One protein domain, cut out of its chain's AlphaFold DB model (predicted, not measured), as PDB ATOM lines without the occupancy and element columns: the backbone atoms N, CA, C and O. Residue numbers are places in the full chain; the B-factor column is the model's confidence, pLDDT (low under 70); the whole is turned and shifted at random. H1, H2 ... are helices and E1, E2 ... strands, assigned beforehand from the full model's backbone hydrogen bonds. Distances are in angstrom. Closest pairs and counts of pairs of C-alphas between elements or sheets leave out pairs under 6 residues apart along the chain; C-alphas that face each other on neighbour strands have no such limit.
ATOM      1  N   LEU A 307      53.609 -64.719 -99.163       44.25
ATOM      2  CA  LEU A 307      54.758 -64.559 -98.245       44.25
ATOM      3  C   LEU A 307      55.046 -63.106 -97.817       44.25
ATOM      4  O   LEU A 307      55.158 -62.219 -98.653       44.25
ATOM      5  N   GLY A 308      55.273 -62.862 -96.526       48.59
ATOM      6  CA  GLY A 308      55.807 -61.593 -96.009       48.59
ATOM      7  C   GLY A 308      57.144 -61.786 -95.297       48.59
ATOM      8  O   GLY A 308      57.349 -62.814 -94.656       48.59
ATOM      9  N   ILE A 309      58.054 -60.819 -95.387       51.12
ATOM     10  CA  ILE A 309      59.417 -60.889 -94.842       51.12
ATOM     11  C   ILE A 309      59.699 -59.600 -94.064       51.12
ATOM     12  O   ILE A 309      59.752 -58.525 -94.653       51.12
ATOM     13  N   LEU A 310      59.907 -59.697 -92.748       54.81
ATOM     14  CA  LEU A 310      60.394 -58.565 -91.947       54.81
ATOM     15  C   LEU A 310      61.870 -58.294 -92.270       54.81
ATOM     16  O   LEU A 310      62.605 -59.233 -92.499       54.81
ATOM     17  N   MET A 311      62.351 -57.061 -92.308       54.62
ATOM     18  CA  MET A 311      63.764 -56.738 -92.546       54.62
ATOM     19  C   MET A 311      64.326 -55.890 -91.402       54.62
ATOM     20  O   MET A 311      63.581 -55.127 -90.789       54.62
ATOM     21  N   PRO A 312      65.635 -55.988 -91.096       49.09
ATOM     22  CA  PRO A 312      66.264 -55.097 -90.139       49.09
ATOM     23  C   PRO A 312      66.561 -53.754 -90.821       49.09
ATOM     24  O   PRO A 312      67.302 -53.683 -91.814       49.09
ATOM     25  N   SER A 313      66.012 -52.680 -90.261       45.34
ATOM     26  CA  SER A 313      66.312 -51.305 -90.660       45.34
ATOM     27  C   SER A 313      67.829 -51.050 -90.634       45.34
ATOM     28  O   SER A 313      68.471 -51.298 -89.613       45.34
ATOM     29  N   ASN A 314      68.371 -50.512 -91.738       43.94
ATOM     30  CA  ASN A 314      69.792 -50.207 -92.032       43.94
ATOM     31  C   ASN A 314      70.638 -51.276 -92.761       43.94
ATOM     32  O   ASN A 314      71.838 -51.071 -92.955       43.94
ATOM     33  N   SER A 315      70.053 -52.369 -93.262       42.41
ATOM     34  CA  SER A 315      70.784 -53.348 -94.091       42.41
ATOM     35  C   SER A 315      70.823 -52.983 -95.592       42.41
ATOM     36  O   SER A 315      70.133 -53.570 -96.416       42.41
ATOM     37  N   TYR A 316      71.713 -52.054 -95.981       41.50
ATOM     38  CA  TYR A 316      71.996 -51.729 -97.403       41.50
ATOM     39  C   TYR A 316      72.566 -52.907 -98.228       41.50
ATOM     40  O   TYR A 316      72.690 -52.807 -99.445       41.50
ATOM     41  N   ASN A 317      72.897 -54.022 -97.573       44.75
ATOM     42  CA  ASN A 317      73.017 -55.338 -98.188       44.75
ATOM     43  C   ASN A 317      72.112 -56.292 -97.401       44.75
ATOM     44  O   ASN A 317      72.343 -56.494 -96.205       44.75
ATOM     45  N   LEU A 318      71.128 -56.901 -98.067       44.00
ATOM     46  CA  LEU A 318      70.391 -58.043 -97.524       44.00
ATOM     47  C   LEU A 318      71.405 -59.128 -97.097       44.00
ATOM     48  O   LEU A 318      72.286 -59.468 -97.892       44.00
ATOM     49  N   PRO A 319      71.298 -59.702 -95.882       48.88
ATOM     50  CA  PRO A 319      72.003 -60.930 -95.525       48.88
ATOM     51  C   PRO A 319      71.850 -61.991 -96.623       48.88
ATOM     52  O   PRO A 319      70.780 -62.116 -97.214       48.88
ATOM     53  N   TYR A 320      72.895 -62.774 -96.891       43.59
ATOM     54  CA  TYR A 320      72.924 -63.716 -98.022       43.59
ATOM     55  C   TYR A 320      71.733 -64.699 -98.026       43.59
ATOM     56  O   TYR A 320      71.167 -64.991 -99.079       43.59
ATOM     57  N   GLU A 321      71.278 -65.148 -96.849       38.75
ATOM     58  CA  GLU A 321      70.044 -65.940 -96.724       38.75
ATOM     59  C   GLU A 321      68.774 -65.196 -97.163       38.75
ATOM     60  O   GLU A 321      67.881 -65.819 -97.730       38.75
ATOM     61  N   LEU A 322      68.667 -63.895 -96.873       45.31
ATOM     62  CA  LEU A 322      67.527 -63.059 -97.259       45.31
ATOM     63  C   LEU A 322      67.502 -62.805 -98.761       45.31
ATOM     64  O   LEU A 322      66.451 -62.929 -99.378       45.31
ATOM     65  N   ASP A 323      68.650 -62.476 -99.345       49.69
ATOM     66  CA  ASP A 323      68.786 -62.243-100.784       49.69
ATOM     67  C   ASP A 323      68.452 -63.517-101.589       49.69
ATOM     68  O   ASP A 323      67.670 -63.469-102.539       49.69
ATOM     69  N   ASN A 324      68.935 -64.685-101.150       49.62
ATOM     70  CA  ASN A 324      68.532 -65.973-101.726       49.62
ATOM     71  C   ASN A 324      67.037 -66.270-101.524       49.62
ATOM     72  O   ASN A 324      66.377 -66.735-102.449       49.62
ATOM     73  N   LEU A 325      66.482 -65.990-100.341       43.16
ATOM     74  CA  LEU A 325      65.059 -66.186-100.062       43.16
ATOM     75  C   LEU A 325      64.177 -65.307-100.963       43.16
ATOM     76  O   LEU A 325      63.211 -65.816-101.520       43.16
ATOM     77  N   TYR A 326      64.514 -64.029-101.154       49.81
ATOM     78  CA  TYR A 326      63.802 -63.131-102.071       49.81
ATOM     79  C   TYR A 326      63.881 -63.596-103.535       49.81
ATOM     80  O   TYR A 326      62.931 -63.395-104.289       49.81
ATOM     81  N   LYS A 327      64.984 -64.245-103.934       52.00
ATOM     82  CA  LYS A 327      65.172 -64.811-105.283       52.00
ATOM     83  C   LYS A 327      64.434 -66.132-105.504       52.00
ATOM     84  O   LYS A 327      63.958 -66.370-106.608       52.00
ATOM     85  N   GLU A 328      64.327 -66.972-104.475       45.84
ATOM     86  CA  GLU A 328      63.685 -68.294-104.548       45.84
ATOM     87  C   GLU A 328      62.187 -68.272-104.221       45.84
ATOM     88  O   GLU A 328      61.428 -69.082-104.747       45.84
ATOM     89  N   ALA A 329      61.723 -67.346-103.380       43.53
ATOM     90  CA  ALA A 329      60.320 -67.260-102.979       43.53
ATOM     91  C   ALA A 329      59.302 -67.170-104.144       43.53
ATOM     92  O   ALA A 329      58.246 -67.792-103.998       43.53
ATOM     93  N   PRO A 330      59.576 -66.526-105.304       52.53
ATOM     94  CA  PRO A 330      58.651 -66.521-106.444       52.53
ATOM     95  C   PRO A 330      58.359 -67.914-107.024       52.53
ATOM     96  O   PRO A 330      57.352 -68.096-107.705       52.53
ATOM     97  N   ASN A 331      59.210 -68.910-106.746       46.75
ATOM     98  CA  ASN A 331      59.005 -70.297-107.171       46.75
ATOM     99  C   ASN A 331      57.939 -71.029-106.325       46.75
ATOM    100  O   ASN A 331      57.463 -72.089-106.729       46.75
ATOM    101  N   TYR A 332      57.568 -70.479-105.160       44.72
ATOM    102  CA  TYR A 332      56.694 -71.123-104.167       44.72
ATOM    103  C   TYR A 332      55.515 -70.245-103.716       44.72
ATOM    104  O   TYR A 332      54.501 -70.769-103.257       44.72
ATOM    105  N   TYR A 333      55.627 -68.923-103.858       47.44
ATOM    106  CA  TYR A 333      54.650 -67.939-103.398       47.44
ATOM    107  C   TYR A 333      54.296 -66.959-104.520       47.44
ATOM    108  O   TYR A 333      55.160 -66.521-105.275       47.44
ATOM    109  N   LYS A 334      53.012 -66.602-104.624       57.56
ATOM    110  CA  LYS A 334      52.489 -65.715-105.683       57.56
ATOM    111  C   LYS A 334      52.866 -64.247-105.491       57.56
ATOM    112  O   LYS A 334      52.924 -63.503-106.462       57.56
ATOM    113  N   GLU A 335      53.061 -63.844-104.242       58.16
ATOM    114  CA  GLU A 335      53.322 -62.471-103.826       58.16
ATOM    115  C   GLU A 335      54.278 -62.485-102.630       58.16
ATOM    116  O   GLU A 335      54.213 -63.390-101.788       58.16
ATOM    117  N   ILE A 336      55.186 -61.505-102.598       56.03
ATOM    118  CA  ILE A 336      56.227 -61.350-101.580       56.03
ATOM    119  C   ILE A 336      56.213 -59.899-101.104       56.03
ATOM    120  O   ILE A 336      56.367 -58.990-101.920       56.03
ATOM    121  N   ILE A 337      56.061 -59.684 -99.798       64.12
ATOM    122  CA  ILE A 337      55.967 -58.349 -99.192       64.12
ATOM    123  C   ILE A 337      57.147 -58.111 -98.240       64.12
ATOM    124  O   ILE A 337      57.359 -58.895 -97.315       64.12
ATOM    125  N   SER A 338      57.880 -57.014 -98.445       67.31
ATOM    126  CA  SER A 338      58.906 -56.518 -97.514       67.31
ATOM    127  C   SER A 338      58.259 -55.698 -96.402       67.31
ATOM    128  O   SER A 338      57.487 -54.787 -96.691       67.31
ATOM    129  N   ILE A 339      58.575 -55.998 -95.142       69.94
ATOM    130  CA  ILE A 339      58.176 -55.220 -93.964       69.94
ATOM    131  C   ILE A 339      59.464 -54.627 -93.379       69.94
ATOM    132  O   ILE A 339      60.260 -55.347 -92.791       69.94
ATOM    133  N   GLU A 340      59.719 -53.333 -93.567       65.56
ATOM    134  CA  GLU A 340      61.051 -52.745 -93.302       65.56
ATOM    135  C   GLU A 340      61.179 -52.049 -91.939       65.56
ATOM    136  O   GLU A 340      62.283 -51.854 -91.435       65.56
ATOM    137  N   THR A 341      60.051 -51.688 -91.325       72.31
ATOM    138  CA  THR A 341      59.990 -51.055 -90.000       72.31
ATOM    139  C   THR A 341      58.742 -51.526 -89.261       72.31
ATOM    140  O   THR A 341      57.619 -51.378 -89.747       72.31
ATOM    141  N   LEU A 342      58.943 -52.087 -88.065       74.75
ATOM    142  CA  LEU A 342      57.860 -52.498 -87.167       74.75
ATOM    143  C   LEU A 342      57.062 -51.301 -86.655       74.75
ATOM    144  O   LEU A 342      55.847 -51.407 -86.478       74.75
ATOM    145  N   HIS A 343      57.735 -50.170 -86.430       79.75
ATOM    146  CA  HIS A 343      57.112 -48.989 -85.847       79.75
ATOM    147  C   HIS A 343      56.133 -48.299 -86.809       79.75
ATOM    148  O   HIS A 343      55.184 -47.644 -86.370       79.75
ATOM    149  N   SER A 344      56.307 -48.541 -88.115       78.00
ATOM    150  CA  SER A 344      55.418 -48.081 -89.187       78.00
ATOM    151  C   SER A 344      54.074 -48.824 -89.296       78.00
ATOM    152  O   SER A 344      53.224 -48.412 -90.089       78.00
ATOM    153  N   ILE A 345      53.861 -49.900 -88.531       83.62
ATOM    154  CA  ILE A 345      52.665 -50.745 -88.645       83.62
ATOM    155  C   ILE A 345      51.548 -50.225 -87.732       83.62
ATOM    156  O   ILE A 345      51.756 -49.979 -86.542       83.62
ATOM    157  N   ILE A 346      50.342 -50.110 -88.289       83.75
ATOM    158  CA  ILE A 346      49.112 -49.764 -87.575       83.75
ATOM    159  C   ILE A 346      48.310 -51.044 -87.331       83.75
ATOM    160  O   ILE A 346      47.853 -51.695 -88.272       83.75
ATOM    161  N   TYR A 347      48.091 -51.390 -86.064       88.38
ATOM    162  CA  TYR A 347      47.284 -52.548 -85.684       88.38
ATOM    163  C   TYR A 347      45.888 -52.089 -85.262       88.38
ATOM    164  O   TYR A 347      45.756 -51.354 -84.280       88.38
ATOM    165  N   LYS A 348      44.842 -52.544 -85.966       87.50
ATOM    166  CA  LYS A 348      43.438 -52.298 -85.599       87.50
ATOM    167  C   LYS A 348      42.785 -53.600 -85.124       87.50
ATOM    168  O   LYS A 348      42.511 -54.503 -85.916       87.50
ATOM    169  N   PHE A 349      42.508 -53.685 -83.825       85.69
ATOM    170  CA  PHE A 349      41.752 -54.774 -83.202       85.69
ATOM    171  C   PHE A 349      40.310 -54.313 -83.003       85.69
ATOM    172  O   PHE A 349      39.949 -53.821 -81.935       85.69
ATOM    173  N   VAL A 350      39.500 -54.423 -84.056       85.19
ATOM    174  CA  VAL A 350      38.091 -54.007 -84.032       85.19
ATOM    175  C   VAL A 350      37.266 -55.021 -83.236       85.19
ATOM    176  O   VAL A 350      37.390 -56.234 -83.419       85.19
ATOM    177  N   ARG A 351      36.410 -54.524 -82.338       83.50
ATOM    178  CA  ARG A 351      35.525 -55.350 -81.508       83.50
ATOM    179  C   ARG A 351      34.663 -56.281 -82.373       83.50
ATOM    180  O   ARG A 351      33.878 -55.818 -83.193       83.50
ATOM    181  N   GLY A 352      34.788 -57.592 -82.155       72.19
ATOM    182  CA  GLY A 352      33.990 -58.615 -82.839       72.19
ATOM    183  C   GLY A 352      34.437 -58.957 -84.265       72.19
ATOM    184  O   GLY A 352      33.736 -59.710 -84.935       72.19
ATOM    185  N   SER A 353      35.577 -58.449 -84.750       74.00
ATOM    186  CA  SER A 353      36.093 -58.843 -86.066       74.00
ATOM    187  C   SER A 353      36.666 -60.267 -86.054       74.00
ATOM    188  O   SER A 353      37.273 -60.714 -85.078       74.00
ATOM    189  N   GLU A 354      36.535 -60.994 -87.169       75.31
ATOM    190  CA  GLU A 354      37.114 -62.342 -87.292       75.31
ATOM    191  C   GLU A 354      38.650 -62.334 -87.262       75.31
ATOM    192  O   GLU A 354      39.266 -63.321 -86.856       75.31
ATOM    193  N   LYS A 355      39.284 -61.241 -87.696       79.12
ATOM    194  CA  LYS A 355      40.742 -61.051 -87.780       79.12
ATOM    195  C   LYS A 355      41.104 -59.592 -87.450       79.12
ATOM    196  O   LYS A 355      40.252 -58.720 -87.639       79.12
ATOM    197  N   PRO A 356      42.322 -59.307 -86.956       81.19
ATOM    198  CA  PRO A 356      42.810 -57.936 -86.845       81.19
ATOM    199  C   PRO A 356      43.208 -57.399 -88.226       81.19
ATOM    200  O   PRO A 356      43.678 -58.166 -89.066       81.19
ATOM    201  N   SER A 357      43.091 -56.088 -88.440       85.75
ATOM    202  CA  SER A 357      43.717 -55.426 -89.595       85.75
ATOM    203  C   SER A 357      45.130 -54.993 -89.219       85.75
ATOM    204  O   SER A 357      45.342 -54.443 -88.133       85.75
ATOM    205  N   ILE A 358      46.101 -55.256 -90.095       86.69
ATOM    206  CA  ILE A 358      47.527 -55.043 -89.816       86.69
ATOM    207  C   ILE A 358      48.091 -54.225 -90.973       86.69
ATOM    208  O   ILE A 358      48.506 -54.778 -91.988       86.69
ATOM    209  N   LEU A 359      48.038 -52.902 -90.856       83.44
ATOM    210  CA  LEU A 359      48.252 -52.001 -91.984       83.44
ATOM    211  C   LEU A 359      49.681 -51.459 -92.009       83.44
ATOM    212  O   LEU A 359      50.194 -50.995 -90.993       83.44
ATOM    213  N   MET A 360      50.300 -51.470 -93.186       82.44
ATOM    214  CA  MET A 360      51.594 -50.841 -93.453       82.44
ATOM    215  C   MET A 360      51.463 -49.995 -94.722       82.44
ATOM    216  O   MET A 360      51.419 -50.515 -95.841       82.44
ATOM    217  N   GLY A 361      51.316 -48.679 -94.548       78.50
ATOM    218  CA  GLY A 361      50.872 -47.796 -95.626       78.50
ATOM    219  C   GLY A 361      49.491 -48.219 -96.142       78.50
ATOM    220  O   GLY A 361      48.540 -48.302 -95.371       78.50
ATOM    221  N   SER A 362      49.382 -48.514 -97.439       77.25
ATOM    222  CA  SER A 362      48.148 -49.008 -98.070       77.25
ATOM    223  C   SER A 362      48.020 -50.540 -98.121       77.25
ATOM    224  O   SER A 362      47.080 -51.038 -98.739       77.25
ATOM    225  N   MET A 363      48.961 -51.297 -97.544       79.12
ATOM    226  CA  MET A 363      48.956 -52.768 -97.557       79.12
ATOM    227  C   MET A 363      48.354 -53.336 -96.268       79.12
ATOM    228  O   MET A 363      48.698 -52.870 -95.183       79.12
ATOM    229  N   ASP A 364      47.519 -54.376 -96.375       83.06
ATOM    230  CA  ASP A 364      47.024 -55.150 -95.227       83.06
ATOM    231  C   ASP A 364      47.774 -56.485 -95.107       83.06
ATOM    232  O   ASP A 364      47.559 -57.434 -95.864       83.06
ATOM    233  N   LEU A 365      48.664 -56.553 -94.121       77.69
ATOM    234  CA  LEU A 365      49.507 -57.705 -93.821       77.69
ATOM    235  C   LEU A 365      48.715 -58.871 -93.202       77.69
ATOM    236  O   LEU A 365      49.233 -59.984 -93.128       77.69
ATOM    237  N   SER A 366      47.453 -58.674 -92.794       75.25
ATOM    238  CA  SER A 366      46.592 -59.763 -92.301       75.25
ATOM    239  C   SER A 366      46.256 -60.816 -93.375       75.25
ATOM    240  O   SER A 366      45.805 -61.915 -93.039       75.25
ATOM    241  N   LEU A 367      46.511 -60.495 -94.650       75.75
ATOM    242  CA  LEU A 367      46.284 -61.347 -95.820       75.75
ATOM    243  C   LEU A 367      47.455 -62.298 -96.145       75.75
ATOM    244  O   LEU A 367      47.336 -63.120 -97.051       75.75
ATOM    245  N   LEU A 368      48.578 -62.212 -95.424       63.19
ATOM    246  CA  LEU A 368      49.749 -63.071 -95.633       63.19
ATOM    247  C   LEU A 368      49.470 -64.539 -95.248       63.19
ATOM    248  O   LEU A 368      49.064 -64.814 -94.119       63.19
ATOM    249  N   ASP A 369      49.776 -65.504 -96.127       60.19
ATOM    250  CA  ASP A 369      49.693 -66.939 -95.781       60.19
ATOM    251  C   ASP A 369      50.850 -67.380 -94.869       60.19
ATOM    252  O   ASP A 369      50.642 -68.185 -93.960       60.19
ATOM    253  N   THR A 370      52.053 -66.847 -95.102       51.59
ATOM    254  CA  THR A 370      53.278 -67.082 -94.325       51.59
ATOM    255  C   THR A 370      53.975 -65.748 -94.065       51.59
ATOM    256  O   THR A 370      54.099 -64.932 -94.977       51.59
ATOM    257  N   CYS A 371      54.486 -65.520 -92.855       56.16
ATOM    258  CA  CYS A 371      55.335 -64.371 -92.551       56.16
ATOM    259  C   CYS A 371      56.604 -64.829 -91.845       56.16
ATOM    260  O   CYS A 371      56.560 -65.577 -90.868       56.16
ATOM    261  N   ILE A 372      57.741 -64.380 -92.361       53.22
ATOM    262  CA  ILE A 372      59.057 -64.746 -91.875       53.22
ATOM    263  C   ILE A 372      59.643 -63.553 -91.120       53.22
ATOM    264  O   ILE A 372      60.009 -62.533 -91.708       53.22
ATOM    265  N   ILE A 373      59.701 -63.674 -89.793       53.97
ATOM    266  CA  ILE A 373      59.986 -62.562 -88.888       53.97
ATOM    267  C   ILE A 373      61.464 -62.555 -88.519       53.97
ATOM    268  O   ILE A 373      61.932 -63.307 -87.668       53.97
ATOM    269  N   ARG A 374      62.215 -61.697 -89.215       46.00
ATOM    270  CA  ARG A 374      63.641 -61.531 -88.963       46.00
ATOM    271  C   ARG A 374      63.845 -60.919 -87.564       46.00
ATOM    272  O   ARG A 374      62.982 -60.190 -87.078       46.00
ATOM    273  N   GLU A 375      64.940 -61.220 -86.867       45.94
ATOM    274  CA  GLU A 375      65.256 -60.507 -85.614       45.94
ATOM    275  C   GLU A 375      65.533 -59.009 -85.911       45.94
ATOM    276  O   GLU A 375      65.931 -58.664 -87.023       45.94
ATOM    277  N   SER A 376      65.217 -58.097 -84.985       46.62
ATOM    278  CA  SER A 376      65.128 -56.652 -85.257       46.62
ATOM    279  C   SER A 376      65.717 -55.834 -84.103       46.62
ATOM    280  O   SER A 376      65.041 -55.675 -83.077       46.62
ATOM    281  N   GLN A 377      66.945 -55.314 -84.285       45.41
ATOM    282  CA  GLN A 377      67.682 -54.606 -83.230       45.41
ATOM    283  C   GLN A 377      66.773 -53.466 -82.766       45.41
ATOM    284  O   GLN A 377      66.449 -52.585 -83.563       45.41
ATOM    285  N   ASN A 378      66.397 -53.479 -81.485       53.59
ATOM    286  CA  ASN A 378      65.575 -52.449 -80.838       53.59
ATOM    287  C   ASN A 378      64.068 -52.437 -81.218       53.59
ATOM    288  O   ASN A 378      63.570 -51.392 -81.617       53.59
ATOM    289  N   SER A 379      63.330 -53.563 -81.102       61.50
ATOM    290  CA  SER A 379      61.899 -53.510 -80.683       61.50
ATOM    291  C   SER A 379      61.244 -54.846 -80.245       61.50
ATOM    292  O   SER A 379      60.427 -55.431 -80.972       61.50
ATOM    293  N   PRO A 380      61.523 -55.368 -79.033       66.00
ATOM    294  CA  PRO A 380      60.964 -56.652 -78.585       66.00
ATOM    295  C   PRO A 380      59.425 -56.687 -78.505       66.00
ATOM    296  O   PRO A 380      58.807 -57.702 -78.835       66.00
ATOM    297  N   ILE A 381      58.792 -55.584 -78.086       68.62
ATOM    298  CA  ILE A 381      57.332 -55.504 -77.896       68.62
ATOM    299  C   ILE A 381      56.609 -55.399 -79.246       68.62
ATOM    300  O   ILE A 381      55.625 -56.113 -79.458       68.62
ATOM    301  N   ALA A 382      57.107 -54.579 -80.180       72.12
ATOM    302  CA  ALA A 382      56.534 -54.475 -81.524       72.12
ATOM    303  C   ALA A 382      56.633 -55.802 -82.287       72.12
ATOM    304  O   ALA A 382      55.654 -56.252 -82.887       72.12
ATOM    305  N   LYS A 383      57.779 -56.489 -82.174       71.62
ATOM    306  CA  LYS A 383      57.991 -57.814 -82.769       71.62
ATOM    307  C   LYS A 383      57.011 -58.848 -82.208       71.62
ATOM    308  O   LYS A 383      56.374 -59.572 -82.972       71.62
ATOM    309  N   MET A 384      56.844 -58.890 -80.881       72.75
ATOM    310  CA  MET A 384      55.868 -59.766 -80.222       72.75
ATOM    311  C   MET A 384      54.445 -59.505 -80.735       72.75
ATOM    312  O   MET A 384      53.730 -60.462 -81.040       72.75
ATOM    313  N   LEU A 385      54.034 -58.236 -80.843       73.69
ATOM    314  CA  LEU A 385      52.694 -57.878 -81.301       73.69
ATOM    315  C   LEU A 385      52.448 -58.318 -82.751       73.69
ATOM    316  O   LEU A 385      51.412 -58.929 -83.014       73.69
ATOM    317  N   LEU A 386      53.412 -58.097 -83.656       75.12
ATOM    318  CA  LEU A 386      53.311 -58.527 -85.055       75.12
ATOM    319  C   LEU A 386      53.131 -60.046 -85.177       75.12
ATOM    320  O   LEU A 386      52.194 -60.497 -85.838       75.12
ATOM    321  N   VAL A 387      53.976 -60.829 -84.489       70.81
ATOM    322  CA  VAL A 387      53.885 -62.303 -84.437       70.81
ATOM    323  C   VAL A 387      52.475 -62.744 -84.035       70.81
ATOM    324  O   VAL A 387      51.875 -63.599 -84.688       70.81
ATOM    325  N   HIS A 388      51.931 -62.166 -82.960       70.88
ATOM    326  CA  HIS A 388      50.640 -62.590 -82.421       70.88
ATOM    327  C   HIS A 388      49.464 -62.132 -83.289       70.88
ATOM    328  O   HIS A 388      48.515 -62.898 -83.456       70.88
ATOM    329  N   ALA A 389      49.521 -60.926 -83.862       70.19
ATOM    330  CA  ALA A 389      48.480 -60.406 -84.743       70.19
ATOM    331  C   ALA A 389      48.397 -61.208 -86.053       70.19
ATOM    332  O   ALA A 389      47.313 -61.635 -86.442       70.19
ATOM    333  N   LEU A 390      49.536 -61.493 -86.693       69.31
ATOM    334  CA  LEU A 390      49.582 -62.295 -87.920       69.31
ATOM    335  C   LEU A 390      49.169 -63.756 -87.667       69.31
ATOM    336  O   LEU A 390      48.357 -64.302 -88.416       69.31
ATOM    337  N   ASN A 391      49.648 -64.375 -86.580       67.19
ATOM    338  CA  ASN A 391      49.206 -65.715 -86.180       67.19
ATOM    339  C   ASN A 391      47.691 -65.748 -85.904       67.19
ATOM    340  O   ASN A 391      46.999 -66.669 -86.336       67.19
ATOM    341  N   ALA A 392      47.136 -64.710 -85.261       65.31
ATOM    342  CA  ALA A 392      45.689 -64.576 -85.116       65.31
ATOM    343  C   ALA A 392      44.996 -64.530 -86.489       65.31
ATOM    344  O   ALA A 392      44.018 -65.252 -86.679       65.31
ATOM    345  N   SER A 393      45.520 -63.785 -87.466       67.44
ATOM    346  CA  SER A 393      45.008 -63.739 -88.848       67.44
ATOM    347  C   SER A 393      45.093 -65.070 -89.618       67.44
ATOM    348  O   SER A 393      44.468 -65.199 -90.674       67.44
ATOM    349  N   GLY A 394      45.788 -66.083 -89.086       63.38
ATOM    350  CA  GLY A 394      45.971 -67.405 -89.703       63.38
ATOM    351  C   GLY A 394      47.247 -67.541 -90.543       63.38
ATOM    352  O   GLY A 394      47.401 -68.539 -91.257       63.38
ATOM    353  N   CYS A 395      48.134 -66.547 -90.451       57.84
ATOM    354  CA  CYS A 395      49.436 -66.510 -91.099       57.84
ATOM    355  C   CYS A 395      50.411 -67.480 -90.412       57.84
ATOM    356  O   CYS A 395      50.536 -67.493 -89.187       57.84
ATOM    357  N   ASN A 396      51.123 -68.282 -91.201       53.88
ATOM    358  CA  ASN A 396      52.165 -69.182 -90.724       53.88
ATOM    359  C   ASN A 396      53.422 -68.381 -90.350       53.88
ATOM    360  O   ASN A 396      54.129 -67.896 -91.235       53.88
ATOM    361  N   ILE A 397      53.697 -68.226 -89.052       55.59
ATOM    362  CA  ILE A 397      54.873 -67.481 -88.588       55.59
ATOM    363  C   ILE A 397      56.085 -68.389 -88.517       55.59
ATOM    364  O   ILE A 397      56.108 -69.377 -87.784       55.59
ATOM    365  N   ILE A 398      57.112 -67.985 -89.245       42.69
ATOM    366  CA  ILE A 398      58.394 -68.659 -89.302       42.69
ATOM    367  C   ILE A 398      59.427 -67.753 -88.599       42.69
ATOM    368  O   ILE A 398      59.474 -66.547 -88.855       42.69
ATOM    369  N   ASP A 399      60.184 -68.346 -87.669       44.19
ATOM    370  CA  ASP A 399      61.006 -67.680 -86.627       44.19
ATOM    371  C   ASP A 399      60.252 -66.676 -85.727       44.19
ATOM    372  O   ASP A 399      60.580 -65.487 -85.625       44.19
ATOM    373  N   PRO A 400      59.213 -67.140 -85.014       43.03
ATOM    374  CA  PRO A 400      58.713 -66.419 -83.864       43.03
ATOM    375  C   PRO A 400      59.745 -66.508 -82.729       43.03
ATOM    376  O   PRO A 400      59.800 -67.491 -81.986       43.03
ATOM    377  N   VAL A 401      60.530 -65.442 -82.539       42.22
ATOM    378  CA  VAL A 401      61.288 -65.234 -81.293       42.22
ATOM    379  C   VAL A 401      60.293 -65.100 -80.140       42.22
ATOM    380  O   VAL A 401      59.729 -64.038 -79.891       42.22
ATOM    381  N   THR A 402      60.065 -66.212 -79.442       43.28
ATOM    382  CA  THR A 402      59.172 -66.313 -78.279       43.28
ATOM    383  C   THR A 402      59.903 -66.839 -77.052       43.28
ATOM    384  O   THR A 402      59.429 -67.736 -76.360       43.28
ATOM    385  N   HIS A 403      61.044 -66.229 -76.751       35.69
ATOM    386  CA  HIS A 403      61.527 -66.110 -75.383       35.69
ATOM    387  C   HIS A 403      62.043 -64.689 -75.187       35.69
ATOM    388  O   HIS A 403      62.987 -64.304 -75.867       35.69
ATOM    389  N   HIS A 404      61.387 -63.932 -74.306       33.16
ATOM    390  CA  HIS A 404      61.926 -63.048 -73.259       33.16
ATOM    391  C   HIS A 404      60.745 -62.300 -72.598       33.16
ATOM    392  O   HIS A 404      59.707 -62.103 -73.223       33.16
ATOM    393  N   SER A 405      60.910 -61.909 -71.331       31.14
ATOM    394  CA  SER A 405      59.986 -61.055 -70.555       31.14
ATOM    395  C   SER A 405      58.583 -61.611 -70.248       31.14
ATOM    396  O   SER A 405      57.617 -61.401 -70.979       31.14
ATOM    397  N   GLY A 406      58.417 -62.169 -69.043       36.34
ATOM    398  CA  GLY A 406      57.143 -61.994 -68.333       36.34
ATOM    399  C   GLY A 406      56.917 -60.509 -67.996       36.34
ATOM    400  O   GLY A 406      57.876 -59.746 -67.910       36.34
ATOM    401  N   GLY A 407      55.663 -60.090 -67.802       36.62
ATOM    402  CA  GLY A 407      55.312 -58.730 -67.349       36.62
ATOM    403  C   GLY A 407      54.466 -57.914 -68.333       36.62
ATOM    404  O   GLY A 407      53.471 -57.332 -67.915       36.62
ATOM    405  N   ALA A 408      54.743 -57.957 -69.641       37.53
ATOM    406  CA  ALA A 408      53.962 -57.247 -70.677       37.53
ATOM    407  C   ALA A 408      52.567 -57.872 -70.962       37.53
ATOM    408  O   ALA A 408      52.015 -57.752 -72.054       37.53
ATOM    409  N   ALA A 409      52.023 -58.625 -70.001       47.19
ATOM    410  CA  ALA A 409      51.270 -59.850 -70.269       47.19
ATOM    411  C   ALA A 409      49.742 -59.769 -70.075       47.19
ATOM    412  O   ALA A 409      49.064 -60.749 -70.385       47.19
ATOM    413  N   SER A 410      49.189 -58.649 -69.590       54.38
ATOM    414  CA  SER A 410      47.731 -58.471 -69.453       54.38
ATOM    415  C   SER A 410      47.116 -57.775 -70.674       54.38
ATOM    416  O   SER A 410      46.606 -58.463 -71.552       54.38
ATOM    417  N   LYS A 411      47.178 -56.441 -70.791       65.50
ATOM    418  CA  LYS A 411      46.333 -55.656 -71.727       65.50
ATOM    419  C   LYS A 411      46.422 -56.085 -73.202       65.50
ATOM    420  O   LYS A 411      45.400 -56.390 -73.820       65.50
ATOM    421  N   LEU A 412      47.634 -56.173 -73.763       68.88
ATOM    422  CA  LEU A 412      47.832 -56.649 -75.142       68.88
ATOM    423  C   LEU A 412      47.447 -58.131 -75.294       68.88
ATOM    424  O   LEU A 412      46.800 -58.499 -76.270       68.88
ATOM    425  N   GLY A 413      47.778 -58.975 -74.311       68.69
ATOM    426  CA  GLY A 413      47.433 -60.401 -74.315       68.69
ATOM    427  C   GLY A 413      45.926 -60.675 -74.238       68.69
ATOM    428  O   GLY A 413      45.437 -61.610 -74.870       68.69
ATOM    429  N   ILE A 414      45.184 -59.839 -73.509       72.06
ATOM    430  CA  ILE A 414      43.717 -59.835 -73.408       72.06
ATOM    431  C   ILE A 414      43.115 -59.414 -74.746       72.06
ATOM    432  O   ILE A 414      42.292 -60.147 -75.292       72.06
ATOM    433  N   THR A 415      43.585 -58.302 -75.320       76.50
ATOM    434  CA  THR A 415      43.154 -57.832 -76.646       76.50
ATOM    435  C   THR A 415      43.337 -58.926 -77.696       76.50
ATOM    436  O   THR A 415      42.362 -59.349 -78.311       76.50
ATOM    437  N   LEU A 416      44.550 -59.473 -77.825       71.44
ATOM    438  CA  LEU A 416      44.889 -60.536 -78.780       71.44
ATOM    439  C   LEU A 416      44.067 -61.820 -78.590       71.44
ATOM    440  O   LEU A 416      43.770 -62.506 -79.568       71.44
ATOM    441  N   ARG A 417      43.700 -62.164 -77.349       73.25
ATOM    442  CA  ARG A 417      42.935 -63.380 -77.043       73.25
ATOM    443  C   ARG A 417      41.430 -63.213 -77.251       73.25
ATOM    444  O   ARG A 417      40.781 -64.184 -77.632       73.25
ATOM    445  N   TYR A 418      40.879 -62.025 -76.995       75.75
ATOM    446  CA  TYR A 418      39.432 -61.837 -76.867       75.75
ATOM    447  C   TYR A 418      38.791 -60.871 -77.882       75.75
ATOM    448  O   TYR A 418      37.563 -60.842 -77.927       75.75
ATOM    449  N   PHE A 419      39.529 -60.146 -78.741       78.00
ATOM    450  CA  PHE A 419      38.921 -59.212 -79.725       78.00
ATOM    451  C   PHE A 419      37.823 -59.859 -80.593       78.00
ATOM    452  O   PHE A 419      36.751 -59.281 -80.775       78.00
ATOM    453  N   ARG A 420      38.041 -61.116 -80.999       75.62
ATOM    454  CA  ARG A 420      37.104 -61.959 -81.769       75.62
ATOM    455  C   ARG A 420      35.775 -62.241 -81.077       75.62
ATOM    456  O   ARG A 420      34.790 -62.541 -81.736       75.62
ATOM    457  N   THR A 421      35.759 -62.207 -79.750       80.56
ATOM    458  CA  THR A 421      34.585 -62.576 -78.943       80.56
ATOM    459  C   THR A 421      33.584 -61.428 -78.819       80.56
ATOM    460  O   THR A 421      32.495 -61.616 -78.292       80.56
ATOM    461  N   GLY A 422      33.969 -60.216 -79.244       81.69
ATOM    462  CA  GLY A 422      33.215 -58.992 -78.977       81.69
ATOM    463  C   GLY A 422      33.278 -58.528 -77.515       81.69
ATOM    464  O   GLY A 422      32.691 -57.499 -77.193       81.69
ATOM    465  N   LEU A 423      34.004 -59.233 -76.638       83.75
ATOM    466  CA  LEU A 423      34.114 -58.933 -75.206       83.75
ATOM    467  C   LEU A 423      35.323 -58.058 -74.848       83.75
ATOM    468  O   LEU A 423      35.782 -58.084 -73.716       83.75
ATOM    469  N   VAL A 424      35.887 -57.300 -75.780       84.81
ATOM    470  CA  VAL A 424      36.864 -56.237 -75.486       84.81
ATOM    471  C   VAL A 424      36.551 -55.044 -76.393       84.81
ATOM    472  O   VAL A 424      35.965 -55.244 -77.460       84.81
ATOM    473  N   PRO A 425      36.886 -53.806 -75.988       84.50
ATOM    474  CA  PRO A 425      36.698 -52.631 -76.839       84.50
ATOM    475  C   PRO A 425      37.484 -52.754 -78.146       84.50
ATOM    476  O   PRO A 425      38.376 -53.596 -78.267       84.50
ATOM    477  N   SER A 426      37.208 -51.872 -79.106       88.12
ATOM    478  CA  SER A 426      38.157 -51.667 -80.198       88.12
ATOM    479  C   SER A 426      39.440 -51.050 -79.634       88.12
ATOM    480  O   SER A 426      39.392 -50.082 -78.868       88.12
ATOM    481  N   ASN A 427      40.580 -51.643 -79.984       87.69
ATOM    482  CA  ASN A 427      41.905 -51.198 -79.558       87.69
ATOM    483  C   ASN A 427      42.781 -50.962 -80.787       87.69
ATOM    484  O   ASN A 427      42.742 -51.732 -81.750       87.69
ATOM    485  N   TYR A 428      43.604 -49.926 -80.725       89.94
ATOM    486  CA  TYR A 428      44.475 -49.502 -81.806       89.94
ATOM    487  C   TYR A 428      45.878 -49.282 -81.251       89.94
ATOM    488  O   TYR A 428      46.049 -48.677 -80.192       89.94
ATOM    489  N   VAL A 429      46.881 -49.817 -81.939       87.56
ATOM    490  CA  VAL A 429      48.260 -49.838 -81.442       87.56
ATOM    491  C   VAL A 429      49.191 -49.331 -82.532       87.56
ATOM    492  O   VAL A 429      49.135 -49.811 -83.665       87.56
ATOM    493  N   VAL A 430      50.031 -48.359 -82.180       85.50
ATOM    494  CA  VAL A 430      51.027 -47.724 -83.057       85.50
ATOM    495  C   VAL A 430      52.288 -47.415 -82.259       85.50
ATOM    496  O   VAL A 430      52.241 -47.284 -81.038       85.50
ATOM    497  N   PHE A 431      53.426 -47.306 -82.936       83.38
ATOM    498  CA  PHE A 431      54.732 -47.171 -82.282       83.38
ATOM    499  C   PHE A 431      55.506 -45.917 -82.711       83.38
ATOM    500  O   PHE A 431      56.458 -45.553 -82.023       83.38
ATOM    501  N   ASN A 432      55.074 -45.200 -83.754       84.06
ATOM    502  CA  ASN A 432      55.611 -43.884 -84.106       84.06
ATOM    503  C   ASN A 432      54.557 -42.766 -84.112       84.06
ATOM    504  O   ASN A 432      53.351 -43.000 -84.250       84.06
ATOM    505  N   ARG A 433      55.047 -41.539 -83.930       89.31
ATOM    506  CA  ARG A 433      54.262 -40.312 -83.779       89.31
ATOM    507  C   ARG A 433      53.462 -40.002 -85.042       89.31
ATOM    508  O   ARG A 433      52.261 -39.770 -84.945       89.31
ATOM    509  N   THR A 434      54.077 -40.084 -86.222       88.12
ATOM    510  CA  THR A 434      53.388 -39.884 -87.508       88.12
ATOM    511  C   THR A 434      52.183 -40.819 -87.684       88.12
ATOM    512  O   THR A 434      51.107 -40.359 -88.064       88.12
ATOM    513  N   ASN A 435      52.296 -42.111 -87.354       86.31
ATOM    514  CA  ASN A 435      51.153 -43.024 -87.422       86.31
ATOM    515  C   ASN A 435      50.126 -42.788 -86.320       86.31
ATOM    516  O   ASN A 435      48.943 -42.986 -86.578       86.31
ATOM    517  N   ALA A 436      50.532 -42.358 -85.123       88.44
ATOM    518  CA  ALA A 436      49.586 -41.947 -84.088       88.44
ATOM    519  C   ALA A 436      48.731 -40.757 -84.547       88.44
ATOM    520  O   ALA A 436      47.522 -40.769 -84.332       88.44
ATOM    521  N   ILE A 437      49.336 -39.788 -85.242       92.81
ATOM    522  CA  ILE A 437      48.632 -38.656 -85.860       92.81
ATOM    523  C   ILE A 437      47.690 -39.148 -86.968       92.81
ATOM    524  O   ILE A 437      46.492 -38.892 -86.893       92.81
ATOM    525  N   ASN A 438      48.194 -39.909 -87.947       90.00
ATOM    526  CA  ASN A 438      47.388 -40.410 -89.069       90.00
ATOM    527  C   ASN A 438      46.199 -41.267 -88.596       90.00
ATOM    528  O   ASN A 438      45.080 -41.102 -89.077       90.00
ATOM    529  N   LEU A 439      46.434 -42.162 -87.631       90.25
ATOM    530  CA  LEU A 439      45.402 -42.991 -87.012       90.25
ATOM    531  C   LEU A 439      44.390 -42.136 -86.243       90.25
ATOM    532  O   LEU A 439      43.195 -42.392 -86.340       90.25
ATOM    533  N   LEU A 440      44.834 -41.123 -85.490       93.94
ATOM    534  CA  LEU A 440      43.922 -40.212 -84.800       93.94
ATOM    535  C   LEU A 440      43.056 -39.438 -85.803       93.94
ATOM    536  O   LEU A 440      41.845 -39.384 -85.624       93.94
ATOM    537  N   GLU A 441      43.637 -38.882 -86.867       93.44
ATOM    538  CA  GLU A 441      42.899 -38.182 -87.928       93.44
ATOM    539  C   GLU A 441      41.878 -39.092 -88.626       93.44
ATOM    540  O   GLU A 441      40.737 -38.684 -88.860       93.44
ATOM    541  N   GLU A 442      42.258 -40.339 -88.915       90.69
ATOM    542  CA  GLU A 442      41.375 -41.356 -89.485       90.69
ATOM    543  C   GLU A 442      40.223 -41.696 -88.528       90.69
ATOM    544  O   GLU A 442      39.061 -41.570 -88.909       90.69
ATOM    545  N   LEU A 443      40.517 -42.020 -87.265       91.00
ATOM    546  CA  LEU A 443      39.518 -42.333 -86.237       91.00
ATOM    547  C   LEU A 443      38.576 -41.147 -85.963       91.00
ATOM    548  O   LEU A 443      37.376 -41.340 -85.775       91.00
ATOM    549  N   VAL A 444      39.081 -39.909 -85.985       91.94
ATOM    550  CA  VAL A 444      38.268 -38.682 -85.883       91.94
ATOM    551  C   VAL A 444      37.321 -38.560 -87.079       91.94
ATOM    552  O   VAL A 444      36.132 -38.291 -86.898       91.94
ATOM    553  N   LYS A 445      37.817 -38.797 -88.296       91.44
ATOM    554  CA  LYS A 445      37.027 -38.773 -89.537       91.44
ATOM    555  C   LYS A 445      35.990 -39.904 -89.602       91.44
ATOM    556  O   LYS A 445      34.917 -39.707 -90.166       91.44
ATOM    557  N   GLU A 446      36.290 -41.054 -89.003       88.75
ATOM    558  CA  GLU A 446      35.388 -42.197 -88.801       88.75
ATOM    559  C   GLU A 446      34.424 -42.014 -87.609       88.75
ATOM    560  O   GLU A 446      33.613 -42.900 -87.331       88.75
ATOM    561  N   GLY A 447      34.491 -40.885 -86.892       89.31
ATOM    562  CA  GLY A 447      33.598 -40.571 -85.773       89.31
ATOM    563  C   GLY A 447      33.825 -41.412 -84.510       89.31
ATOM    564  O   GLY A 447      32.900 -41.577 -83.723       89.31
ATOM    565  N   GLN A 448      35.032 -41.950 -84.307       86.94
ATOM    566  CA  GLN A 448      35.374 -42.882 -83.220       86.94
ATOM    567  C   GLN A 448      35.738 -42.203 -81.884       86.94
ATOM    568  O   GLN A 448      36.135 -42.884 -80.938       86.94
ATOM    569  N   LEU A 449      35.636 -40.874 -81.790       88.69
ATOM    570  CA  LEU A 449      35.809 -40.148 -80.528       88.69
ATOM    571  C   LEU A 449      34.576 -40.316 -79.618       88.69
ATOM    572  O   LEU A 449      33.453 -40.339 -80.124       88.69
ATOM    573  N   PRO A 450      34.741 -40.317 -78.281       91.88
ATOM    574  CA  PRO A 450      35.998 -40.182 -77.538       91.88
ATOM    575  C   PRO A 450      36.826 -41.477 -77.434       91.88
ATOM    576  O   PRO A 450      36.304 -42.592 -77.393       91.88
ATOM    577  N   LEU A 451      38.146 -41.313 -77.323       91.25
ATOM    578  CA  LEU A 451      39.123 -42.391 -77.128       91.25
ATOM    579  C   LEU A 451      39.833 -42.245 -75.772       91.25
ATOM    580  O   LEU A 451      39.772 -41.198 -75.130       91.25
ATOM    581  N   ILE A 452      40.543 -43.288 -75.348       88.19
ATOM    582  CA  ILE A 452      41.460 -43.270 -74.206       88.19
ATOM    583  C   ILE A 452      42.863 -43.675 -74.677       88.19
ATOM    584  O   ILE A 452      43.002 -44.704 -75.338       88.19
ATOM    585  N   SER A 453      43.889 -42.926 -74.267       86.81
ATOM    586  CA  SER A 453      45.293 -43.359 -74.274       86.81
ATOM    587  C   SER A 453      45.659 -44.011 -72.935       86.81
ATOM    588  O   SER A 453      45.246 -43.519 -71.881       86.81
ATOM    589  N   LYS A 454      46.402 -45.125 -72.944       78.56
ATOM    590  CA  LYS A 454      46.807 -45.844 -71.717       78.56
ATOM    591  C   LYS A 454      48.242 -46.349 -71.788       78.56
ATOM    592  O   LYS A 454      48.635 -46.958 -72.778       78.56
ATOM    593  N   ASP A 455      48.973 -46.252 -70.682       73.69
ATOM    594  CA  ASP A 455      50.233 -46.983 -70.529       73.69
ATOM    595  C   ASP A 455      49.977 -48.508 -70.473       73.69
ATOM    596  O   ASP A 455      49.165 -49.008 -69.682       73.69
ATOM    597  N   ILE A 456      50.665 -49.279 -71.319       66.06
ATOM    598  CA  ILE A 456      50.559 -50.745 -71.376       66.06
ATOM    599  C   ILE A 456      51.226 -51.417 -70.174       66.06
ATOM    600  O   ILE A 456      50.665 -52.388 -69.657       66.06
ATOM    601  N   LEU A 457      52.360 -50.891 -69.705       58.88
ATOM    602  CA  LEU A 457      53.115 -51.423 -68.566       58.88
ATOM    603  C   LEU A 457      52.589 -50.887 -67.224       58.88
ATOM    604  O   LEU A 457      52.770 -51.531 -66.191       58.88
ATOM    605  N   GLY A 458      51.878 -49.756 -67.243       56.56
ATOM    606  CA  GLY A 458      51.211 -49.189 -66.072       56.56
ATOM    607  C   GLY A 458      50.190 -50.140 -65.427       56.56
ATOM    608  O   GLY A 458      49.448 -50.857 -66.106       56.56
ATOM    609  N   SER A 459      50.106 -50.120 -64.096       52.78
ATOM    610  CA  SER A 459      49.087 -50.847 -63.328       52.78
ATOM    611  C   SER A 459      48.133 -49.873 -62.631       52.78
ATOM    612  O   SER A 459      48.417 -48.682 -62.526       52.78
ATOM    613  N   GLN A 460      46.977 -50.369 -62.184       50.94
ATOM    614  CA  GLN A 460      46.014 -49.599 -61.383       50.94
ATOM    615  C   GLN A 460      45.581 -48.251 -61.991       50.94
ATOM    616  O   GLN A 460      45.367 -47.289 -61.264       50.94
ATOM    617  N   GLY A 461      45.443 -48.168 -63.320       53.06
ATOM    618  CA  GLY A 461      44.882 -46.996 -64.005       53.06
ATOM    619  C   GLY A 461      45.627 -45.676 -63.768       53.06
ATOM    620  O   GLY A 461      44.989 -44.628 -63.790       53.06
ATOM    621  N   GLN A 462      46.935 -45.725 -63.507       52.78
ATOM    622  CA  GLN A 462      47.823 -44.567 -63.646       52.78
ATOM    623  C   GLN A 462      48.123 -44.330 -65.137       52.78
ATOM    624  O   GLN A 462      48.103 -45.287 -65.913       52.78
ATOM    625  N   ASN A 463      48.407 -43.081 -65.524       65.00
ATOM    626  CA  ASN A 463      48.709 -42.661 -66.905       65.00
ATOM    627  C   ASN A 463      47.604 -43.060 -67.908       65.00
ATOM    628  O   ASN A 463      47.781 -43.948 -68.749       65.00
ATOM    629  N   VAL A 464      46.433 -42.431 -67.756       75.69
ATOM    630  CA  VAL A 464      45.237 -42.659 -68.578       75.69
ATOM    631  C   VAL A 464      44.666 -41.310 -69.014       75.69
ATOM    632  O   VAL A 464      44.110 -40.590 -68.187       75.69
ATOM    633  N   ASP A 465      44.763 -40.998 -70.306       85.69
ATOM    634  CA  ASP A 465      44.331 -39.714 -70.872       85.69
ATOM    635  C   ASP A 465      43.100 -39.893 -71.768       85.69
ATOM    636  O   ASP A 465      43.048 -40.812 -72.587       85.69
ATOM    637  N   ILE A 466      42.105 -39.011 -71.643       88.56
ATOM    638  CA  ILE A 466      40.882 -39.056 -72.460       88.56
ATOM    639  C   ILE A 466      41.017 -38.086 -73.635       88.56
ATOM    640  O   ILE A 466      41.216 -36.888 -73.450       88.56
ATOM    641  N   ILE A 467      40.849 -38.604 -74.849       91.12
ATOM    642  CA  ILE A 467      40.867 -37.838 -76.093       91.12
ATOM    643  C   ILE A 467      39.421 -37.553 -76.500       91.12
ATOM    644  O   ILE A 467      38.714 -38.440 -76.981       91.12
ATOM    645  N   THR A 468      38.978 -36.311 -76.306       91.00
ATOM    646  CA  THR A 468      37.621 -35.850 -76.662       91.00
ATOM    647  C   THR A 468      37.550 -35.119 -77.999       91.00
ATOM    648  O   THR A 468      36.474 -35.007 -78.578       91.00
ATOM    649  N   ASP A 469      38.683 -34.617 -78.485       93.44
ATOM    650  CA  ASP A 469      38.834 -33.890 -79.742       93.44
ATOM    651  C   ASP A 469      40.257 -34.072 -80.293       93.44
ATOM    652  O   ASP A 469      41.167 -34.505 -79.579       93.44
ATOM    653  N   ILE A 470      40.456 -33.719 -81.565       94.25
ATOM    654  CA  ILE A 470      41.753 -33.860 -82.238       94.25
ATOM    655  C   ILE A 470      42.867 -33.043 -81.567       94.25
ATOM    656  O   ILE A 470      43.991 -33.521 -81.489       94.25
ATOM    657  N   SER A 471      42.587 -31.855 -81.025       95.31
ATOM    658  CA  SER A 471      43.602 -30.986 -80.406       95.31
ATOM    659  C   SER A 471      44.124 -31.594 -79.107       95.31
ATOM    660  O   SER A 471      45.334 -31.650 -78.898       95.31
ATOM    661  N   THR A 472      43.216 -32.100 -78.268       93.50
ATOM    662  CA  THR A 472      43.563 -32.868 -77.063       93.50
ATOM    663  C   THR A 472      44.364 -34.121 -77.420       93.50
ATOM    664  O   THR A 472      45.405 -34.383 -76.822       93.50
ATOM    665  N   GLY A 473      43.934 -34.867 -78.445       93.31
ATOM    666  CA  GLY A 473      44.639 -36.066 -78.901       93.31
ATOM    667  C   GLY A 473      46.048 -35.780 -79.413       93.31
ATOM    668  O   GLY A 473      46.986 -36.468 -79.022       93.31
ATOM    669  N   MET A 474      46.216 -34.716 -80.202       95.50
ATOM    670  CA  MET A 474      47.525 -34.248 -80.657       95.50
ATOM    671  C   MET A 474      48.422 -33.880 -79.470       95.50
ATOM    672  O   MET A 474      49.554 -34.340 -79.419       95.50
ATOM    673  N   GLN A 475      47.926 -33.140 -78.471       94.12
ATOM    674  CA  GLN A 475      48.713 -32.809 -77.272       94.12
ATOM    675  C   GLN A 475      49.188 -34.052 -76.505       94.12
ATOM    676  O   GLN A 475      50.332 -34.086 -76.058       94.12
ATOM    677  N   ILE A 476      48.343 -35.079 -76.381       92.69
ATOM    678  CA  ILE A 476      48.695 -36.348 -75.725       92.69
ATOM    679  C   ILE A 476      49.734 -37.125 -76.551       92.69
ATOM    680  O   ILE A 476      50.672 -37.679 -75.981       92.69
ATOM    681  N   ILE A 477      49.623 -37.121 -77.883       92.81
ATOM    682  CA  ILE A 477      50.625 -37.706 -78.789       92.81
ATOM    683  C   ILE A 477      51.969 -36.967 -78.659       92.81
ATOM    684  O   ILE A 477      52.991 -37.619 -78.452       92.81
ATOM    685  N   GLU A 478      51.986 -35.630 -78.699       92.50
ATOM    686  CA  GLU A 478      53.211 -34.837 -78.493       92.50
ATOM    687  C   GLU A 478      53.817 -35.066 -77.098       92.50
ATOM    688  O   GLU A 478      55.034 -35.147 -76.962       92.50
ATOM    689  N   ALA A 479      52.999 -35.205 -76.050       90.19
ATOM    690  CA  ALA A 479      53.480 -35.472 -74.693       90.19
ATOM    691  C   ALA A 479      54.045 -36.894 -74.529       90.19
ATOM    692  O   ALA A 479      55.035 -37.085 -73.816       90.19
ATOM    693  N   PHE A 480      53.442 -37.884 -75.195       86.94
ATOM    694  CA  PHE A 480      53.912 -39.269 -75.194       86.94
ATOM    695  C   PHE A 480      55.223 -39.417 -75.972       86.94
ATOM    696  O   PHE A 480      56.167 -40.030 -75.471       86.94
ATOM    697  N   TYR A 481      55.307 -38.846 -77.176       86.56
ATOM    698  CA  TYR A 481      56.475 -38.969 -78.050       86.56
ATOM    699  C   TYR A 481      57.603 -37.983 -77.709       86.56
ATOM    700  O   TYR A 481      58.776 -38.346 -77.768       86.56
ATOM    701  N   GLN A 482      57.277 -36.782 -77.228       86.31
ATOM    702  CA  GLN A 482      58.232 -35.707 -76.940       86.31
ATOM    703  C   GLN A 482      59.080 -35.382 -78.184       86.31
ATOM    704  O   GLN A 482      58.533 -35.164 -79.261       86.31
ATOM    705  N   SER A 483      60.409 -35.340 -78.065       74.19
ATOM    706  CA  SER A 483      61.321 -35.169 -79.206       74.19
ATOM    707  C   SER A 483      61.712 -36.484 -79.900       74.19
ATOM    708  O   SER A 483      62.610 -36.473 -80.740       74.19
ATOM    709  N   GLU A 484      61.105 -37.615 -79.531       76.44
ATOM    710  CA  GLU A 484      61.384 -38.945 -80.087       76.44
ATOM    711  C   GLU A 484      60.268 -39.324 -81.075       76.44
ATOM    712  O   GLU A 484      59.106 -39.387 -80.691       76.44
ATOM    713  N   GLU A 485      60.584 -39.582 -82.347       80.94
ATOM    714  CA  GLU A 485      59.555 -39.906 -83.358       80.94
ATOM    715  C   GLU A 485      59.018 -41.347 -83.220       80.94
ATOM    716  O   GLU A 485      57.864 -41.600 -83.557       80.94
ATOM    717  N   GLU A 486      59.813 -42.288 -82.694       77.50
ATOM    718  CA  GLU A 486      59.463 -43.714 -82.573       77.50
ATOM    719  C   GLU A 486      59.801 -44.262 -81.175       77.50
ATOM    720  O   GLU A 486      60.772 -43.823 -80.553       77.50
ATOM    721  N   LYS A 487      59.003 -45.214 -80.665       72.62
ATOM    722  CA  LYS A 487      59.134 -45.789 -79.310       72.62
ATOM    723  C   LYS A 487      58.885 -47.290 -79.279       72.62
ATOM    724  O   LYS A 487      58.014 -47.787 -79.978       72.62
ATOM    725  N   ASP A 488      59.604 -48.001 -78.409       69.69
ATOM    726  CA  ASP A 488      59.483 -49.461 -78.243       69.69
ATOM    727  C   ASP A 488      58.277 -49.913 -77.417       69.69
ATOM    728  O   ASP A 488      57.811 -51.043 -77.558       69.69
ATOM    729  N   TYR A 489      57.751 -49.038 -76.564       75.38
ATOM    730  CA  TYR A 489      56.428 -49.203 -75.973       75.38
ATOM    731  C   TYR A 489      55.425 -48.450 -76.858       75.38
ATOM    732  O   TYR A 489      55.657 -47.276 -77.156       75.38
ATOM    733  N   PRO A 490      54.335 -49.091 -77.316       81.19
ATOM    734  CA  PRO A 490      53.448 -48.438 -78.259       81.19
ATOM    735  C   PRO A 490      52.548 -47.414 -77.580       81.19
ATOM    736  O   PRO A 490      52.143 -47.574 -76.426       81.19
ATOM    737  N   PHE A 491      52.155 -46.413 -78.359       85.38
ATOM    738  CA  PHE A 491      51.003 -45.588 -78.056       85.38
ATOM    739  C   PHE A 491      49.740 -46.440 -78.242       85.38
ATOM    740  O   PHE A 491      49.480 -46.987 -79.320       85.38
ATOM    741  N   TYR A 492      48.986 -46.613 -77.158       86.69
ATOM    742  CA  TYR A 492      47.833 -47.505 -77.100       86.69
ATOM    743  C   TYR A 492      46.549 -46.697 -77.003       86.69
ATOM    744  O   TYR A 492      46.261 -46.105 -75.961       86.69
ATOM    745  N   LEU A 493      45.763 -46.722 -78.075       88.50
ATOM    746  CA  LEU A 493      44.439 -46.124 -78.122       88.50
ATOM    747  C   LEU A 493      43.364 -47.191 -77.925       88.50
ATOM    748  O   LEU A 493      43.433 -48.299 -78.454       88.50
ATOM    749  N   GLN A 494      42.323 -46.827 -77.195       88.81
ATOM    750  CA  GLN A 494      41.151 -47.655 -76.953       88.81
ATOM    751  C   GLN A 494      39.896 -46.797 -77.121       88.81
ATOM    752  O   GLN A 494      39.879 -45.654 -76.669       88.81
ATOM    753  N   THR A 495      38.817 -47.341 -77.685       88.31
ATOM    754  CA  THR A 495      37.495 -46.695 -77.595       88.31
ATOM    755  C   THR A 495      37.117 -46.452 -76.126       88.31
ATOM    756  O   THR A 495      37.241 -47.360 -75.291       88.31
ATOM    757  N   LEU A 496      36.666 -45.235 -75.787       86.31
ATOM    758  CA  LEU A 496      36.165 -44.943 -74.443       86.31
ATOM    759  C   LEU A 496      34.899 -45.766 -74.194       86.31
ATOM    760  O   LEU A 496      33.851 -45.508 -74.777       86.31
TER     761      LEU A 496
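Overview. This is residues 307 to 496 of the 611 residues of the protein "Alpha-L-glutamate ligase, RimK family protein" of Calothrix brevissima NIES-22 (UniProt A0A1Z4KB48). One helix, H2, is held between two sheets: a large, twisted one of six strands, with H2 and H3 over one face and H4 and H5 over the other, and a small one of four strands, with H1 over the face turned away from H2. The printed part has 190 residues with five named helices and ten named strands, in the order E1 H1 E2 E3 E4 E5 H2 E6 H3 E7 H4 E8 E9 H5 E10. The small sheet, E2 E1 E5 E6, is parallel and the large one, E4 E3 E7 E10 E8 E9, antiparallel. The class is mixed, helices and strands; the whole is compact, with a radius of gyration of the C-alphas of 16.9 A and spans of 50 by 38 by 35 A.

Arrangement. E1, residues 307 to 310, H1, 320 to 331, and E2, 336 to 339, form a strand-helix-strand unit, two parallel neighbour strands with a helix between; E5, 370 to 372, H2, 380 to 393, and E6, 396 to 398, form another, both with right-handed crossovers. Within hydrogen-bond range are N 337 and O 307, 2.9 A, N 308 and O 370, 2.8 A, and N 398 and O 371, 3.0 A. E3, 346 to 349, and E4, 357 to 360, are a hairpin, with N 346 and O 359 at 2.8 A. E7, 427 to 432, is antiparallel to E3, N 349 and O 427 at 2.9 A, and to E10, 486 to 495, N 493 and O 428 at 2.9 A. E8, 451 to 454, is antiparallel to E10, N 452 and O 494 at 2.8 A, and forms a hairpin with E9, 464 to 467, N 453 and O 465 at 2.8 A. H2 touches H3, 411 to 421, at a shallow tilt of 10 degrees, the same way; their closest C-alphas, Ala 389 and Leu 416, are 7.0 A apart. On the opposite face, completing three layers, H4, 433 to 445, touches H5, 470 to 481, through C-alphas 433 and 481, 6.3 A. In H2, H4 and H5 every O i to N i+4 pair is within hydrogen-bond range; H1 has 6 of 8, H3 5 of 7.

Along the chain. C-alpha 307 is at (54.758, -64.559, -98.245) and C-alpha 495 at (37.495, -46.695, -77.595). H2 is 20.3 A long, H4 18.2 A, and E10 22.7 A, bending by 80 degrees at residue 489.

Size, cuts and confidence. The farthest C-alphas, Asn 331 and Gln 460, are 51.9 A apart. The printed part has no cut; E6 to H3 is a long link. Mean pLDDT of the printed part is 70.2, with 81 residues under 70, among them 307 to 340 and 390 to 413.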